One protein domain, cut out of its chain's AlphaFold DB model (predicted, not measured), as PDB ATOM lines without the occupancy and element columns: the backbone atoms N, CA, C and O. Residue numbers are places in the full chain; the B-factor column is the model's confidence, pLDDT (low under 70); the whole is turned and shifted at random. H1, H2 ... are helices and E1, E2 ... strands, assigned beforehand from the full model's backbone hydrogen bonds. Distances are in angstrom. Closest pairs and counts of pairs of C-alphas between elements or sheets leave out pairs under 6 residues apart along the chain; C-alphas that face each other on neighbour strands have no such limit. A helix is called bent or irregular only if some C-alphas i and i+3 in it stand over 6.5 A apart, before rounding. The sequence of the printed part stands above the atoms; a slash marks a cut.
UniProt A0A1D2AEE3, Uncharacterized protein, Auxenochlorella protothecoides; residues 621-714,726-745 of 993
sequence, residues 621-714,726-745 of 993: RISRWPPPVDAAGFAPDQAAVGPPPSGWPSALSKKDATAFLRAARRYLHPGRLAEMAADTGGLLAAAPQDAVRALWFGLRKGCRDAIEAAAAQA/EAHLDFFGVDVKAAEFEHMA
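What this domain is: This is residues 621 to 714 and 726 to 745 of the 993 residues of an uncharacterized protein of Auxenochlorella protothecoides (UniProt A0A1D2AEE3). One long helix, H4, makes the longest axis; on one side of it a cluster of helices, H1, H2 and H3, packs near its beginning, and a small strand hairpin, E1 and E2, with H5 packs farther along. The long first stretch, with no named element, loops over the other side of H4 with residues 625 to 642, and its residues 621 to 622 pair in parallel with residues 730 to 731 of E1. The printed part has 114 residues, with five named helices and two named strands in the order H1 H2 H3 H4 E1 E2 H5, and its class is mostly helix; the sheet, order E1 - E2, is antiparallel. The whole is compact, with a radius of gyration of the C-alphas of 13.4 A and spans of 42 by 30 by 25 A.

Where its parts are: Residues 621 to 653 hold no named element; C-alpha 621 is at (113.497, 99.192, 106.333). H1 is residues 654 to 667, 20.3 A long, beginning at C-alpha 654 at (103.879, 90.620, 102.517). H2 is residues 670 to 680, 14.9 A, and is irregular: C-alphas 671 and 674 are 8.2 A apart. H3 is residues 682 to 686. H4 is residues 689 to 714, 37.6 A. After the cut come E1, residues 728 to 731, E2, residues 734 to 737, and H5, residues 738 to 745, 10.6 A, ending at C-alpha 745 at (123.146, 91.386, 91.469).

How they stand to each other: H2 is the hub. It touches H1, opposite ways at a steep tilt of 47 degrees; their closest C-alphas, of Ala 659 and Thr 680, are 5.1 A apart. H2 and H3 touch only at the corner, closest at the C-alphas of Ala 677 and Ala 685, 4.6 A. H2 touches residues 689 to 696 of H4, about perpendicular at 77 degrees, closest at Leu 673 and Val 692, C-alphas 6.6 A apart. H5 touches residues 700 to 707 of H4, opposite ways at a steep tilt of 49 degrees, closest at the C-alphas of Cys 703 and Ala 738, 4.5 A. The closest C-alphas of H4 and E1, of Ala 706 and Leu 729, are 5.9 A apart; those of H1 and E2, of Thr 658 and Val 734, 6.6 A. E1 and E2 form an antiparallel hairpin, with N 729 and O 736 within hydrogen-bond range at 2.9 A. H2 and H5 are apart. In H1, H4 and H5 every O i to N i+4 pair is within hydrogen-bond range; in H2 5 of 7 are, and in H3 0 of 1, beside 2 of 2 O i to N i+3 pairs.

The domain as a whole: The two C-alphas farthest apart, of Gly 647 and Ala 714, are 42.6 A apart. Residues 715 to 725 are not printed, and C-alphas 714 and 726 are 9.8 A apart across this cut. The links printed whole are tight. The mean pLDDT of the printed part is 79.4; residues 631 to 647 and residue 714 are under 70.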
ATOM      1  N   ARG A 621     114.926  99.510 106.498       84.75
ATOM      2  CA  ARG A 621     113.497  99.192 106.333       84.75
ATOM      3  C   ARG A 621     112.855  99.926 105.159       84.75
ATOM      4  O   ARG A 621     112.910 101.150 105.083       84.75
ATOM      5  N   ILE A 622     112.148  99.180 104.313       84.12
ATOM      6  CA  ILE A 622     111.312  99.690 103.221       84.12
ATOM      7  C   ILE A 622     109.867  99.255 103.479       84.12
ATOM      8  O   ILE A 622     109.520  98.087 103.335       84.12
ATOM      9  N   SER A 623     109.012 100.201 103.873       79.12
ATOM     10  CA  SER A 623     107.590  99.958 104.184       79.12
ATOM     11  C   SER A 623     106.617 100.748 103.299       79.12
ATOM     12  O   SER A 623     105.401 100.588 103.415       79.12
ATOM     13  N   ARG A 624     107.141 101.602 102.415       81.88
ATOM     14  CA  ARG A 624     106.394 102.463 101.488       81.88
ATOM     15  C   ARG A 624     106.993 102.361 100.088       81.88
ATOM     16  O   ARG A 624     108.119 101.898  99.928       81.88
ATOM     17  N   TRP A 625     106.233 102.802  99.091       79.56
ATOM     18  CA  TRP A 625     106.666 102.815  97.698       79.56
ATOM     19  C   TRP A 625     107.930 103.678  97.503       79.56
ATOM     20  O   TRP A 625     107.937 104.844  97.917       79.56
ATOM     21  N   PRO A 626     109.005 103.127  96.903       81.12
ATOM     22  CA  PRO A 626     110.195 103.896  96.548       81.12
ATOM     23  C   PRO A 626     109.882 105.001  95.520       81.12
ATOM     24  O   PRO A 626     108.919 104.862  94.762       81.12
ATOM     25  N   PRO A 627     110.675 106.088  95.468       78.19
ATOM     26  CA  PRO A 627     110.494 107.141  94.473       78.19
ATOM     27  C   PRO A 627     110.671 106.608  93.040       78.19
ATOM     28  O   PRO A 627     111.437 105.662  92.826       78.19
ATOM     29  N   PRO A 628     109.980 107.203  92.049       74.94
ATOM     30  CA  PRO A 628     110.178 106.857  90.650       74.94
ATOM     31  C   PRO A 628     111.610 107.195  90.221       74.94
ATOM     32  O   PRO A 628     112.160 108.232  90.588       74.94
ATOM     33  N   VAL A 629     112.203 106.304  89.431       74.62
ATOM     34  CA  VAL A 629     113.568 106.437  88.914       74.62
ATOM     35  C   VAL A 629     113.566 106.332  87.393       74.62
ATOM     36  O   VAL A 629     112.745 105.613  86.808       74.62
ATOM     37  N   ASP A 630     114.490 107.038  86.754       70.62
ATOM     38  CA  ASP A 630     114.721 106.955  85.316       70.62
ATOM     39  C   ASP A 630     115.323 105.593  84.900       70.62
ATOM     40  O   ASP A 630     115.528 104.684  85.712       70.62
ATOM     41  N   ALA A 631     115.601 105.421  83.605       62.97
ATOM     42  CA  ALA A 631     116.177 104.182  83.074       62.97
ATOM     43  C   ALA A 631     117.580 103.860  83.636       62.97
ATOM     44  O   ALA A 631     117.987 102.698  83.615       62.97
ATOM     45  N   ALA A 632     118.301 104.863  84.146       59.47
ATOM     46  CA  ALA A 632     119.618 104.728  84.761       59.47
ATOM     47  C   ALA A 632     119.550 104.543  86.291       59.47
ATOM     48  O   ALA A 632     120.580 104.307  86.925       59.47
ATOM     49  N   GLY A 633     118.353 104.590  86.885       61.84
ATOM     50  CA  GLY A 633     118.144 104.459  88.325       61.84
ATOM     51  C   GLY A 633     118.295 105.769  89.105       61.84
ATOM     52  O   GLY A 633     118.358 105.724  90.335       61.84
ATOM     53  N   PHE A 634     118.347 106.922  88.431       65.06
ATOM     54  CA  PHE A 634     118.368 108.242  89.057       65.06
ATOM     55  C   PHE A 634     116.945 108.743  89.319       65.06
ATOM     56  O   PHE A 634     116.079 108.715  88.445       65.06
ATOM     57  N   ALA A 635     116.696 109.202  90.547       63.41
ATOM     58  CA  ALA A 635     115.448 109.865  90.909       63.41
ATOM     59  C   ALA A 635     115.554 111.367  90.568       63.41
ATOM     60  O   ALA A 635     116.501 112.005  91.032       63.41
ATOM     61  N   PRO A 636     114.621 111.943  89.783       54.31
ATOM     62  CA  PRO A 636     114.662 113.356  89.392       54.31
ATOM     63  C   PRO A 636     114.357 114.335  90.541       54.31
ATOM     64  O   PRO A 636     114.733 115.496  90.445       54.31
ATOM     65  N   ASP A 637     113.744 113.868  91.635       52.66
ATOM     66  CA  ASP A 637     113.446 114.651  92.843       52.66
ATOM     67  C   ASP A 637     113.956 113.927  94.100       52.66
ATOM     68  O   ASP A 637     113.797 112.711  94.236       52.66
ATOM     69  N   GLN A 638     114.507 114.670  95.069       50.34
ATOM     70  CA  GLN A 638     114.962 114.170  96.384       50.34
ATOM     71  C   GLN A 638     113.805 113.732  97.318       50.34
ATOM     72  O   GLN A 638     113.923 113.779  98.543       50.34
ATOM     73  N   ALA A 639     112.659 113.319  96.776       47.72
ATOM     74  CA  ALA A 639     111.526 112.863  97.569       47.72
ATOM     75  C   ALA A 639     111.827 111.488  98.196       47.72
ATOM     76  O   ALA A 639     112.087 110.505  97.501       47.72
ATOM     77  N   ALA A 640     111.761 111.400  99.527       52.81
ATOM     78  CA  ALA A 640     112.046 110.172 100.278       52.81
ATOM     79  C   ALA A 640     111.010 109.042 100.060       52.81
ATOM     80  O   ALA A 640     111.266 107.898 100.432       52.81
ATOM     81  N   VAL A 641     109.841 109.349  99.480       60.06
ATOM     82  CA  VAL A 641     108.716 108.420  99.268       60.06
ATOM     83  C   VAL A 641     108.058 108.712  97.915       60.06
ATOM     84  O   VAL A 641     107.743 109.865  97.628       60.06
ATOM     85  N   GLY A 642     107.828 107.681  97.096       62.22
ATOM     86  CA  GLY A 642     107.112 107.792  95.818       62.22
ATOM     87  C   GLY A 642     105.598 107.580  95.960       62.22
ATOM     88  O   GLY A 642     105.167 106.853  96.862       62.22
ATOM     89  N   PRO A 643     104.760 108.186  95.092       67.38
ATOM     90  CA  PRO A 643     103.326 107.913  95.082       67.38
ATOM     91  C   PRO A 643     103.044 106.466  94.623       67.38
ATOM     92  O   PRO A 643     103.705 105.984  93.699       67.38
ATOM     93  N   PRO A 644     102.065 105.760  95.225       68.06
ATOM     94  CA  PRO A 644     101.602 104.487  94.684       68.06
ATOM     95  C   PRO A 644     100.992 104.705  93.285       68.06
ATOM     96  O   PRO A 644     100.397 105.760  93.040       68.06
ATOM     97  N   PRO A 645     101.083 103.726  92.368       68.38
ATOM     98  CA  PRO A 645     100.391 103.798  91.082       68.38
ATOM     99  C   PRO A 645      98.873 104.003  91.253       68.38
ATOM    100  O   PRO A 645      98.284 103.579  92.248       68.38
ATOM    101  N   SER A 646      98.219 104.655  90.287       64.38
ATOM    102  CA  SER A 646      96.773 104.926  90.354       64.38
ATOM    103  C   SER A 646      95.969 103.633  90.569       64.38
ATOM    104  O   SER A 646      96.105 102.679  89.803       64.38
ATOM    105  N   GLY A 647      95.151 103.586  91.626       62.69
ATOM    106  CA  GLY A 647      94.335 102.418  91.991       62.69
ATOM    107  C   GLY A 647      95.038 101.343  92.834       62.69
ATOM    108  O   GLY A 647      94.451 100.287  93.058       62.69
ATOM    109  N   TRP A 648      96.269 101.583  93.306       71.38
ATOM    110  CA  TRP A 648      97.066 100.603  94.058       71.38
ATOM    111  C   TRP A 648      97.055 100.845  95.577       71.38
ATOM    112  O   TRP A 648      96.851 101.976  96.028       71.38
ATOM    113  N   PRO A 649      97.291  99.799  96.397       75.56
ATOM    114  CA  PRO A 649      97.397  99.950  97.843       75.56
ATOM    115  C   PRO A 649      98.593 100.831  98.241       75.56
ATOM    116  O   PRO A 649      99.644 100.833  97.597       75.56
ATOM    117  N   SER A 650      98.452 101.551  99.359       71.56
ATOM    118  CA  SER A 650      99.474 102.477  99.877       71.56
ATOM    119  C   SER A 650     100.791 101.804 100.291       71.56
ATOM    120  O   SER A 650     101.810 102.483 100.402       71.56
ATOM    121  N   ALA A 651     100.787 100.485 100.492       78.12
ATOM    122  CA  ALA A 651     101.965  99.655 100.709       78.12
ATOM    123  C   ALA A 651     101.750  98.263 100.093       78.12
ATOM    124  O   ALA A 651     100.614  97.790  99.992       78.12
ATOM    125  N   LEU A 652     102.841  97.609  99.693       82.88
ATOM    126  CA  LEU A 652     102.816  96.257  99.141       82.88
ATOM    127  C   LEU A 652     102.483  95.230 100.238       82.88
ATOM    128  O   LEU A 652     102.930  95.365 101.380       82.88
ATOM    129  N   SER A 653     101.706  94.193  99.910       85.50
ATOM    130  CA  SER A 653     101.422  93.109 100.857       85.50
ATOM    131  C   SER A 653     102.656  92.219 101.070       85.50
ATOM    132  O   SER A 653     103.469  92.052 100.162       85.50
ATOM    133  N   LYS A 654     102.776  91.566 102.237       84.00
ATOM    134  CA  LYS A 654     103.879  90.620 102.517       84.00
ATOM    135  C   LYS A 654     103.947  89.479 101.490       84.00
ATOM    136  O   LYS A 654     105.033  89.020 101.141       84.00
ATOM    137  N   LYS A 655     102.790  89.033 100.983       82.94
ATOM    138  CA  LYS A 655     102.687  87.983  99.958       82.94
ATOM    139  C   LYS A 655     103.278  88.454  98.627       82.94
ATOM    140  O   LYS A 655     104.107  87.747  98.057       82.94
ATOM    141  N   ASP A 656     102.910  89.655  98.185       84.00
ATOM    142  CA  ASP A 656     103.394  90.228  96.924       84.00
ATOM    143  C   ASP A 656     104.876  90.618  97.016       84.00
ATOM    144  O   ASP A 656     105.633  90.390  96.077       84.00
ATOM    145  N   ALA A 657     105.327  91.111  98.174       85.88
ATOM    146  CA  ALA A 657     106.737  91.388  98.445       85.88
ATOM    147  C   ALA A 657     107.597  90.115  98.393       85.88
ATOM    148  O   ALA A 657     108.674  90.112  97.800       85.88
ATOM    149  N   THR A 658     107.101  89.005  98.953       87.00
ATOM    150  CA  THR A 658     107.785  87.701  98.900       87.00
ATOM    151  C   THR A 658     107.868  87.171  97.468       87.00
ATOM    152  O   THR A 658     108.909  86.658  97.053       87.00
ATOM    153  N   ALA A 659     106.784  87.299  96.697       86.06
ATOM    154  CA  ALA A 659     106.758  86.895  95.295       86.06
ATOM    155  C   ALA A 659     107.720  87.749  94.448       86.06
ATOM    156  O   ALA A 659     108.493  87.197  93.665       86.06
ATOM    157  N   PHE A 660     107.748  89.067  94.674       88.50
ATOM    158  CA  PHE A 660     108.658  89.983  93.987       88.50
ATOM    159  C   PHE A 660     110.119  89.663  94.295       88.50
ATOM    160  O   PHE A 660     110.936  89.585  93.385       88.50
ATOM    161  N   LEU A 661     110.458  89.417  95.565       87.50
ATOM    162  CA  LEU A 661     111.814  89.034  95.967       87.50
ATOM    163  C   LEU A 661     112.254  87.711  95.336       87.50
ATOM    164  O   LEU A 661     113.421  87.569  94.967       87.50
ATOM    165  N   ARG A 662     111.333  86.753  95.179       87.56
ATOM    166  CA  ARG A 662     111.607  85.501  94.465       87.56
ATOM    167  C   ARG A 662     111.956  85.782  93.005       87.56
ATOM    168  O   ARG A 662     113.024  85.363  92.573       87.56
ATOM    169  N   ALA A 663     111.126  86.537  92.287       86.44
ATOM    170  CA  ALA A 663     111.377  86.904  90.892       86.44
ATOM    171  C   ALA A 663     112.667  87.739  90.736       86.44
ATOM    172  O   ALA A 663     113.490  87.483  89.860       86.44
ATOM    173  N   ALA A 664     112.914  88.683  91.647       87.69
ATOM    174  CA  ALA A 664     114.119  89.509  91.667       87.69
ATOM    175  C   ALA A 664     115.405  88.689  91.824       87.69
ATOM    176  O   ALA A 664     116.400  88.993  91.168       87.69
ATOM    177  N   ARG A 665     115.382  87.624  92.637       87.88
ATOM    178  CA  ARG A 665     116.507  86.684  92.777       87.88
ATOM    179  C   ARG A 665     116.711  85.788  91.554       87.88
ATOM    180  O   ARG A 665     117.828  85.325  91.354       87.88
ATOM    181  N   ARG A 666     115.679  85.554  90.735       86.12
ATOM    182  CA  ARG A 666     115.803  84.741  89.512       86.12
ATOM    183  C   ARG A 666     116.488  85.489  88.374       86.12
ATOM    184  O   ARG A 666     117.363  84.930  87.720       86.12
ATOM    185  N   TYR A 667     116.103  86.743  88.139       86.69
ATOM    186  CA  TYR A 667     116.574  87.503  86.973       86.69
ATOM    187  C   TYR A 667     117.732  88.462  87.282       86.69
ATOM    188  O   TYR A 667     118.556  88.711  86.407       86.69
ATOM    189  N   LEU A 668     117.809  88.997  88.510       85.12
ATOM    190  CA  LEU A 668     118.913  89.815  89.041       85.12
ATOM    191  C   LEU A 668     119.400  90.989  88.151       85.12
ATOM    192  O   LEU A 668     120.509  91.489  88.345       85.12
ATOM    193  N   HIS A 669     118.596  91.466  87.193       82.56
ATOM    194  CA  HIS A 669     119.011  92.476  86.214       82.56
ATOM    195  C   HIS A 669     117.885  93.467  85.842       82.56
ATOM    196  O   HIS A 669     116.790  93.033  85.474       82.56
ATOM    197  N   PRO A 670     118.146  94.796  85.819       80.00
ATOM    198  CA  PRO A 670     117.134  95.818  85.504       80.00
ATOM    199  C   PRO A 670     116.606  95.761  84.061       80.00
ATOM    200  O   PRO A 670     115.525  96.260  83.776       80.00
ATOM    201  N   GLY A 671     117.332  95.139  83.131       78.69
ATOM    202  CA  GLY A 671     116.850  94.929  81.758       78.69
ATOM    203  C   GLY A 671     115.747  93.869  81.626       78.69
ATOM    204  O   GLY A 671     115.199  93.715  80.543       78.69
ATOM    205  N   ARG A 672     115.423  93.131  82.699       82.69
ATOM    206  CA  ARG A 672     114.460  92.010  82.703       82.69
ATOM    207  C   ARG A 672     113.245  92.276  83.602       82.69
ATOM    208  O   ARG A 672     112.580  91.351  84.057       82.69
ATOM    209  N   LEU A 673     112.926  93.550  83.856       83.94
ATOM    210  CA  LEU A 673     111.840  93.944  84.767       83.94
ATOM    211  C   LEU A 673     110.456  93.449  84.318       83.94
ATOM    212  O   LEU A 673     109.621  93.152  85.168       83.94
ATOM    213  N   ALA A 674     110.216  93.323  83.009       82.44
ATOM    214  CA  ALA A 674     108.962  92.786  82.476       82.44
ATOM    215  C   ALA A 674     108.760  91.307  82.851       82.44
ATOM    216  O   ALA A 674     107.675  90.903  83.259       82.44
ATOM    217  N   GLU A 675     109.823  90.512  82.776       82.25
ATOM    218  CA  GLU A 675     109.787  89.089  83.119       82.25
ATOM    219  C   GLU A 675     109.733  88.873  84.629       82.25
ATOM    220  O   GLU A 675     109.018  87.992  85.102       82.25
ATOM    221  N   MET A 676     110.410  89.733  85.396       84.00
ATOM    222  CA  MET A 676     110.260  89.780  86.850       84.00
ATOM    223  C   MET A 676     108.807  90.047  87.250       84.00
ATOM    224  O   MET A 676     108.273  89.358  88.116       84.00
ATOM    225  N   ALA A 677     108.153  91.023  86.615       83.94
ATOM    226  CA  ALA A 677     106.753  91.353  86.865       83.94
ATOM    227  C   ALA A 677     105.824  90.170  86.542       83.94
ATOM    228  O   ALA A 677     104.995  89.793  87.373       83.94
ATOM    229  N   ALA A 678     106.014  89.540  85.379       83.25
ATOM    230  CA  ALA A 678     105.235  88.382  84.950       83.25
ATOM    231  C   ALA A 678     105.383  87.180  85.905       83.25
ATOM    232  O   ALA A 678     104.378  86.588  86.298       83.25
ATOM    233  N   ASP A 679     106.609  86.866  86.338       81.94
ATOM    234  CA  ASP A 679     106.902  85.754  87.260       81.94
ATOM    235  C   ASP A 679     106.392  86.008  88.690       81.94
ATOM    236  O   ASP A 679     106.077  85.079  89.433       81.94
ATOM    237  N   THR A 680     106.255  87.279  89.083       81.12
ATOM    238  CA  THR A 680     105.692  87.650  90.389       81.12
ATOM    239  C   THR A 680     104.200  87.301  90.488       81.12
ATOM    240  O   THR A 680     103.723  86.908  91.556       81.12
ATOM    241  N   GLY A 681     103.462  87.411  89.376       73.56
ATOM    242  CA  GLY A 681     102.017  87.193  89.331       73.56
ATOM    243  C   GLY A 681     101.203  88.234  90.121       73.56
ATOM    244  O   GLY A 681     101.735  89.125  90.784       73.56
ATOM    245  N   GLY A 682      99.874  88.131  90.051       77.56
ATOM    246  CA  GLY A 682      98.965  88.978  90.836       77.56
ATOM    247  C   GLY A 682      99.053  90.468  90.484       77.56
ATOM    248  O   GLY A 682      99.093  90.830  89.311       77.56
ATOM    249  N   LEU A 683      99.069  91.332  91.507       72.75
ATOM    250  CA  LEU A 683      99.075  92.794  91.353       72.75
ATOM    251  C   LEU A 683     100.279  93.279  90.522       72.75
ATOM    252  O   LEU A 683     100.126  94.134  89.656       72.75
ATOM    253  N   LEU A 684     101.464  92.699  90.752       74.94
ATOM    254  CA  LEU A 684     102.718  93.129  90.126       74.94
ATOM    255  C   LEU A 684     102.877  92.689  88.664       74.94
ATOM    256  O   LEU A 684     103.642  93.320  87.943       74.94
ATOM    257  N   ALA A 685     102.118  91.693  88.198       78.69
ATOM    258  CA  ALA A 685     102.113  91.296  86.786       78.69
ATOM    259  C   ALA A 685     101.409  92.322  85.879       78.69
ATOM    260  O   ALA A 685     101.784  92.481  84.722       78.69
ATOM    261  N   ALA A 686     100.425  93.053  86.415       73.69
ATOM    262  CA  ALA A 686      99.736  94.147  85.724       73.69
ATOM    263  C   ALA A 686     100.358  95.528  86.020       73.69
ATOM    264  O   ALA A 686      99.771  96.561  85.691       73.69
ATOM    265  N   ALA A 687     101.519  95.566  86.684       74.88
ATOM    266  CA  ALA A 687     102.178  96.807  87.070       74.88
ATOM    267  C   ALA A 687     102.723  97.568  85.854       74.88
ATOM    268  O   ALA A 687     103.359  96.958  84.989       74.88
ATOM    269  N   PRO A 688     102.608  98.910  85.820       79.50
ATOM    270  CA  PRO A 688     103.422  99.699  84.908       79.50
ATOM    271  C   PRO A 688     104.909  99.458  85.210       79.50
ATOM    272  O   PRO A 688     105.319  99.402  86.374       79.50
ATOM    273  N   GLN A 689     105.729  99.333  84.161       79.62
ATOM    274  CA  GLN A 689     107.158  99.016  84.297       79.62
ATOM    275  C   GLN A 689     107.909 100.003  85.202       79.62
ATOM    276  O   GLN A 689     108.863  99.609  85.868       79.62
ATOM    277  N   ASP A 690     107.457 101.254  85.282       79.69
ATOM    278  CA  ASP A 690     108.053 102.288  86.132       79.69
ATOM    279  C   ASP A 690     107.911 101.977  87.630       79.69
ATOM    280  O   ASP A 690     108.837 102.216  88.405       79.69
ATOM    281  N   ALA A 691     106.799 101.361  88.044       81.62
ATOM    282  CA  ALA A 691     106.574 100.951  89.432       81.62
ATOM    283  C   ALA A 691     107.450  99.749  89.822       81.62
ATOM    284  O   ALA A 691     108.033  99.718  90.906       81.62
ATOM    285  N   VAL A 692     107.605  98.781  88.913       85.31
ATOM    286  CA  VAL A 692     108.506  97.627  89.098       85.31
ATOM    287  C   VAL A 692     109.964  98.088  89.119       85.31
ATOM    288  O   VAL A 692     110.761  97.603  89.924       85.31
ATOM    289  N   ARG A 693     110.308  99.078  88.287       86.12
ATOM    290  CA  ARG A 693     111.624  99.725  88.269       86.12
ATOM    291  C   ARG A 693     111.921 100.418  89.599       86.12
ATOM    292  O   ARG A 693     112.980 100.175  90.172       86.12
ATOM    293  N   ALA A 694     110.980 101.204  90.125       84.81
ATOM    294  CA  ALA A 694     111.108 101.841  91.435       84.81
ATOM    295  C   ALA A 694     111.318 100.811  92.560       84.81
ATOM    296  O   ALA A 694     112.209 100.983  93.391       84.81
ATOM    297  N   LEU A 695     110.573  99.697  92.556       87.75
ATOM    298  CA  LEU A 695     110.764  98.604  93.518       87.75
ATOM    299  C   LEU A 695     112.142  97.938  93.404       87.75
ATOM    300  O   LEU A 695     112.774  97.681  94.428       87.75
ATOM    301  N   TRP A 696     112.633  97.682  92.188       89.12
ATOM    302  CA  TRP A 696     113.947  97.071  91.955       89.12
ATOM    303  C   TRP A 696     115.102  97.951  92.450       89.12
ATOM    304  O   TRP A 696     115.956  97.494  93.214       89.12
ATOM    305  N   PHE A 697     115.129  99.221  92.046       87.38
ATOM    306  CA  PHE A 697     116.180 100.144  92.480       87.38
ATOM    307  C   PHE A 697     116.049 100.502  93.963       87.38
ATOM    308  O   PHE A 697     117.066 100.620  94.647       87.38
ATOM    309  N   GLY A 698     114.820 100.585  94.483       86.19
ATOM    310  CA  GLY A 698     114.552 100.731  95.912       86.19
ATOM    311  C   GLY A 698     115.103  99.563  96.732       86.19
ATOM    312  O   GLY A 698     115.784  99.796  97.725       86.19
ATOM    313  N   LEU A 699     114.894  98.319  96.285       89.81
ATOM    314  CA  LEU A 699     115.445  97.118  96.919       89.81
ATOM    315  C   LEU A 699     116.979  97.143  96.950       89.81
ATOM    316  O   LEU A 699     117.570  96.943  98.007       89.81
ATOM    317  N   ARG A 700     117.637  97.440  95.820       88.25
ATOM    318  CA  ARG A 700     119.109  97.525  95.763       88.25
ATOM    319  C   ARG A 700     119.675  98.643  96.633       88.25
ATOM    320  O   ARG A 700     120.693  98.446  97.293       88.25
ATOM    321  N   LYS A 701     119.024  99.810  96.653       86.25
ATOM    322  CA  LYS A 701     119.402 100.909  97.547       86.25
ATOM    323  C   LYS A 701     119.275 100.481  99.011       86.25
ATOM    324  O   LYS A 701     120.262 100.558  99.726       86.25
ATOM    325  N   GLY A 702     118.134  99.913  99.407       85.44
ATOM    326  CA  GLY A 702     117.921  99.411 100.766       85.44
ATOM    327  C   GLY A 702     118.920  98.333 101.189       85.44
ATOM    328  O   GLY A 702     119.346  98.318 102.340       85.44
ATOM    329  N   CYS A 703     119.346  97.458 100.271       87.69
ATOM    330  CA  CYS A 703     120.401  96.485 100.552       87.69
ATOM    331  C   CYS A 703     121.753  97.164 100.822       87.69
ATOM    332  O   CYS A 703     122.434  96.791 101.773       87.69
ATOM    333  N   ARG A 704     122.149  98.171 100.031       86.75
ATOM    334  CA  ARG A 704     123.395  98.924 100.279       86.75
ATOM    335  C   ARG A 704     123.349  99.680 101.603       86.75
ATOM    336  O   ARG A 704     124.278  99.544 102.391       86.75
ATOM    337  N   ASP A 705     122.238 100.356 101.882       85.31
ATOM    338  CA  ASP A 705     122.032 101.088 103.135       85.31
ATOM    339  C   ASP A 705     122.113 100.136 104.352       85.31
ATOM    340  O   ASP A 705     122.738 100.456 105.361       85.31
ATOM    341  N   ALA A 706     121.555  98.919 104.247       86.19
ATOM    342  CA  ALA A 706     121.655  97.892 105.290       86.19
ATOM    343  C   ALA A 706     123.096  97.389 105.505       86.19
ATOM    344  O   ALA A 706     123.486  97.125 106.641       86.19
ATOM    345  N   ILE A 707     123.885  97.246 104.433       85.19
ATOM    346  CA  ILE A 707     125.298  96.836 104.508       85.19
ATOM    347  C   ILE A 707     126.134  97.925 105.184       85.19
ATOM    348  O   ILE A 707     126.947  97.617 106.053       85.19
ATOM    349  N   GLU A 708     125.921  99.188 104.815       83.75
ATOM    350  CA  GLU A 708     126.600 100.333 105.433       83.75
ATOM    351  C   GLU A 708     126.252 100.450 106.921       83.75
ATOM    352  O   GLU A 708     127.145 100.607 107.755       83.75
ATOM    353  N   ALA A 709     124.976 100.280 107.279       82.75
ATOM    354  CA  ALA A 709     124.523 100.286 108.667       82.75
ATOM    355  C   ALA A 709     125.118  99.128 109.491       82.75
ATOM    356  O   ALA A 709     125.560  99.346 110.620       82.75
ATOM    357  N   ALA A 710     125.187  97.915 108.935       82.62
ATOM    358  CA  ALA A 710     125.821  96.768 109.591       82.62
ATOM    359  C   ALA A 710     127.338  96.969 109.775       82.62
ATOM    360  O   ALA A 710     127.892  96.630 110.820       82.62
ATOM    361  N   ALA A 711     128.016  97.568 108.790       79.06
ATOM    362  CA  ALA A 711     129.438  97.896 108.881       79.06
ATOM    363  C   ALA A 711     129.722  98.982 109.933       79.06
ATOM    364  O   ALA A 711     130.706  98.883 110.666       79.06
ATOM    365  N   ALA A 712     128.846  99.984 110.051       77.94
ATOM    366  CA  ALA A 712     128.950 101.029 111.068       77.94
ATOM    367  C   ALA A 712     128.749 100.490 112.498       77.94
ATOM    368  O   ALA A 712     129.391 100.975 113.427       77.94
ATOM    369  N   GLN A 713     127.896  99.475 112.676       71.62
ATOM    370  CA  GLN A 713     127.647  98.834 113.976       71.62
ATOM    371  C   GLN A 713     128.747  97.844 114.396       71.62
ATOM    372  O   GLN A 713     128.940  97.626 115.589       71.62
ATOM    373  N   ALA A 714     129.480  97.254 113.444       65.69
ATOM    374  CA  ALA A 714     130.458  96.197 113.723       65.69
ATOM    375  C   ALA A 714     131.783  96.683 114.353       65.69
ATOM    376  O   ALA A 714     132.484  95.877 114.963       65.69
ATOM    377  N   GLU A 726     126.513  90.104 109.189       75.06
ATOM    378  CA  GLU A 726     125.255  89.740 108.522       75.06
ATOM    379  C   GLU A 726     124.321  90.960 108.438       75.06
ATOM    380  O   GLU A 726     123.713  91.376 109.420       75.06
ATOM    381  N   ALA A 727     124.220  91.560 107.247       84.88
ATOM    382  CA  ALA A 727     123.347  92.702 106.981       84.88
ATOM    383  C   ALA A 727     121.940  92.249 106.553       84.88
ATOM    384  O   ALA A 727     121.785  91.544 105.549       84.88
ATOM    385  N   HIS A 728     120.918  92.705 107.280       86.94
ATOM    386  CA  HIS A 728     119.506  92.346 107.077       86.94
ATOM    387  C   HIS A 728     118.652  93.565 106.698       86.94
ATOM    388  O   HIS A 728     118.748  94.612 107.339       86.94
ATOM    389  N   LEU A 729     117.800  93.431 105.679       89.06
ATOM    390  CA  LEU A 729     116.846  94.444 105.205       89.06
ATOM    391  C   LEU A 729     115.402  93.957 105.423       89.06
ATOM    392  O   LEU A 729     115.046  92.879 104.954       89.06
ATOM    393  N   ASP A 730     114.553  94.785 106.044       89.25
ATOM    394  CA  ASP A 730     113.094  94.582 106.087       89.25
ATOM    395  C   ASP A 730     112.450  95.172 104.821       89.25
ATOM    396  O   ASP A 730     112.279  96.389 104.702       89.25
ATOM    397  N   PHE A 731     112.086  94.312 103.866       88.62
ATOM    398  CA  PHE A 731     111.390  94.683 102.634       88.62
ATOM    399  C   PHE A 731     109.899  94.324 102.732       88.62
ATOM    400  O   PHE A 731     109.505  93.178 102.517       88.62
ATOM    401  N   PHE A 732     109.056  95.306 103.075       87.00
ATOM    402  CA  PHE A 732     107.604  95.157 103.272       87.00
ATOM    403  C   PHE A 732     107.213  93.983 104.206       87.00
ATOM    404  O   PHE A 732     106.218  93.288 103.975       87.00
ATOM    405  N   GLY A 733     107.978  93.753 105.280       81.56
ATOM    406  CA  GLY A 733     107.752  92.685 106.261       81.56
ATOM    407  C   GLY A 733     108.430  91.349 105.927       81.56
ATOM    408  O   GLY A 733     108.057  90.321 106.510       81.56
ATOM    409  N   VAL A 734     109.371  91.340 104.975       86.00
ATOM    410  CA  VAL A 734     110.165  90.176 104.545       86.00
ATOM    411  C   VAL A 734     111.650  90.444 104.793       86.00
ATOM    412  O   VAL A 734     112.169  91.459 104.340       86.00
ATOM    413  N   ASP A 735     112.328  89.522 105.480       87.44
ATOM    414  CA  ASP A 735     113.769  89.604 105.739       87.44
ATOM    415  C   ASP A 735     114.595  89.280 104.482       87.44
ATOM    416  O   ASP A 735     114.380  88.263 103.811       87.44
ATOM    417  N   VAL A 736     115.557  90.144 104.162       87.50
ATOM    418  CA  VAL A 736     116.470  89.996 103.025       87.50
ATOM    419  C   VAL A 736     117.912  90.124 103.503       87.50
ATOM    420  O   VAL A 736     118.330  91.179 103.969       87.50
ATOM    421  N   LYS A 737     118.709  89.070 103.282       89.19
ATOM    422  CA  LYS A 737     120.170  89.108 103.428       89.19
ATOM    423  C   LYS A 737     120.779  90.036 102.377       89.19
ATOM    424  O   LYS A 737     120.937  89.660 101.212       89.19
ATOM    425  N   ALA A 738     121.096  91.258 102.788       86.69
ATOM    426  CA  ALA A 738     121.442  92.354 101.894       86.69
ATOM    427  C   ALA A 738     122.762  92.112 101.144       86.69
ATOM    428  O   ALA A 738     122.825  92.307  99.930       86.69
ATOM    429  N   ALA A 739     123.789  91.615 101.844       83.00
ATOM    430  CA  ALA A 739     125.100  91.331 101.256       83.00
ATOM    431  C   ALA A 739     125.035  90.232 100.182       83.00
ATOM    432  O   ALA A 739     125.576  90.395  99.091       83.00
ATOM    433  N   GLU A 740     124.332  89.127 100.455       85.06
ATOM    434  CA  GLU A 740     124.171  88.034  99.487       85.06
ATOM    435  C   GLU A 740     123.449  88.508  98.220       85.06
ATOM    436  O   GLU A 740     123.886  88.200  97.112       85.06
ATOM    437  N   PHE A 741     122.370  89.283  98.375       87.56
ATOM    438  CA  PHE A 741     121.604  89.804  97.245       87.56
ATOM    439  C   PHE A 741     122.427  90.763  96.376       87.56
ATOM    440  O   PHE A 741     122.419  90.632  95.151       87.56
ATOM    441  N   GLU A 742     123.167  91.689  96.990       86.25
ATOM    442  CA  GLU A 742     123.961  92.673  96.246       86.25
ATOM    443  C   GLU A 742     125.132  92.018  95.500       86.25
ATOM    444  O   GLU A 742     125.346  92.323  94.327       86.25
ATOM    445  N   HIS A 743     125.820  91.045  96.111       84.81
ATOM    446  CA  HIS A 743     126.861  90.261  95.433       84.81
ATOM    447  C   HIS A 743     126.328  89.533  94.190       84.81
ATOM    448  O   HIS A 743     126.931  89.565  93.116       84.81
ATOM    449  N   MET A 744     125.155  88.901  94.302       86.12
ATOM    450  CA  MET A 744     124.527  88.217  93.168       86.12
ATOM    451  C   MET A 744     124.095  89.193  92.065       86.12
ATOM    452  O   MET A 744     124.293  88.901  90.885       86.12
ATOM    453  N   ALA A 745     123.552  90.359  92.427       85.94
ATOM    454  CA  ALA A 745     123.146  91.386  91.469       85.94
ATOM    455  C   ALA A 745     124.348  91.973  90.706       85.94
ATOM    456  O   ALA A 745     124.287  92.140  89.485       85.94
TER     457      ALA A 745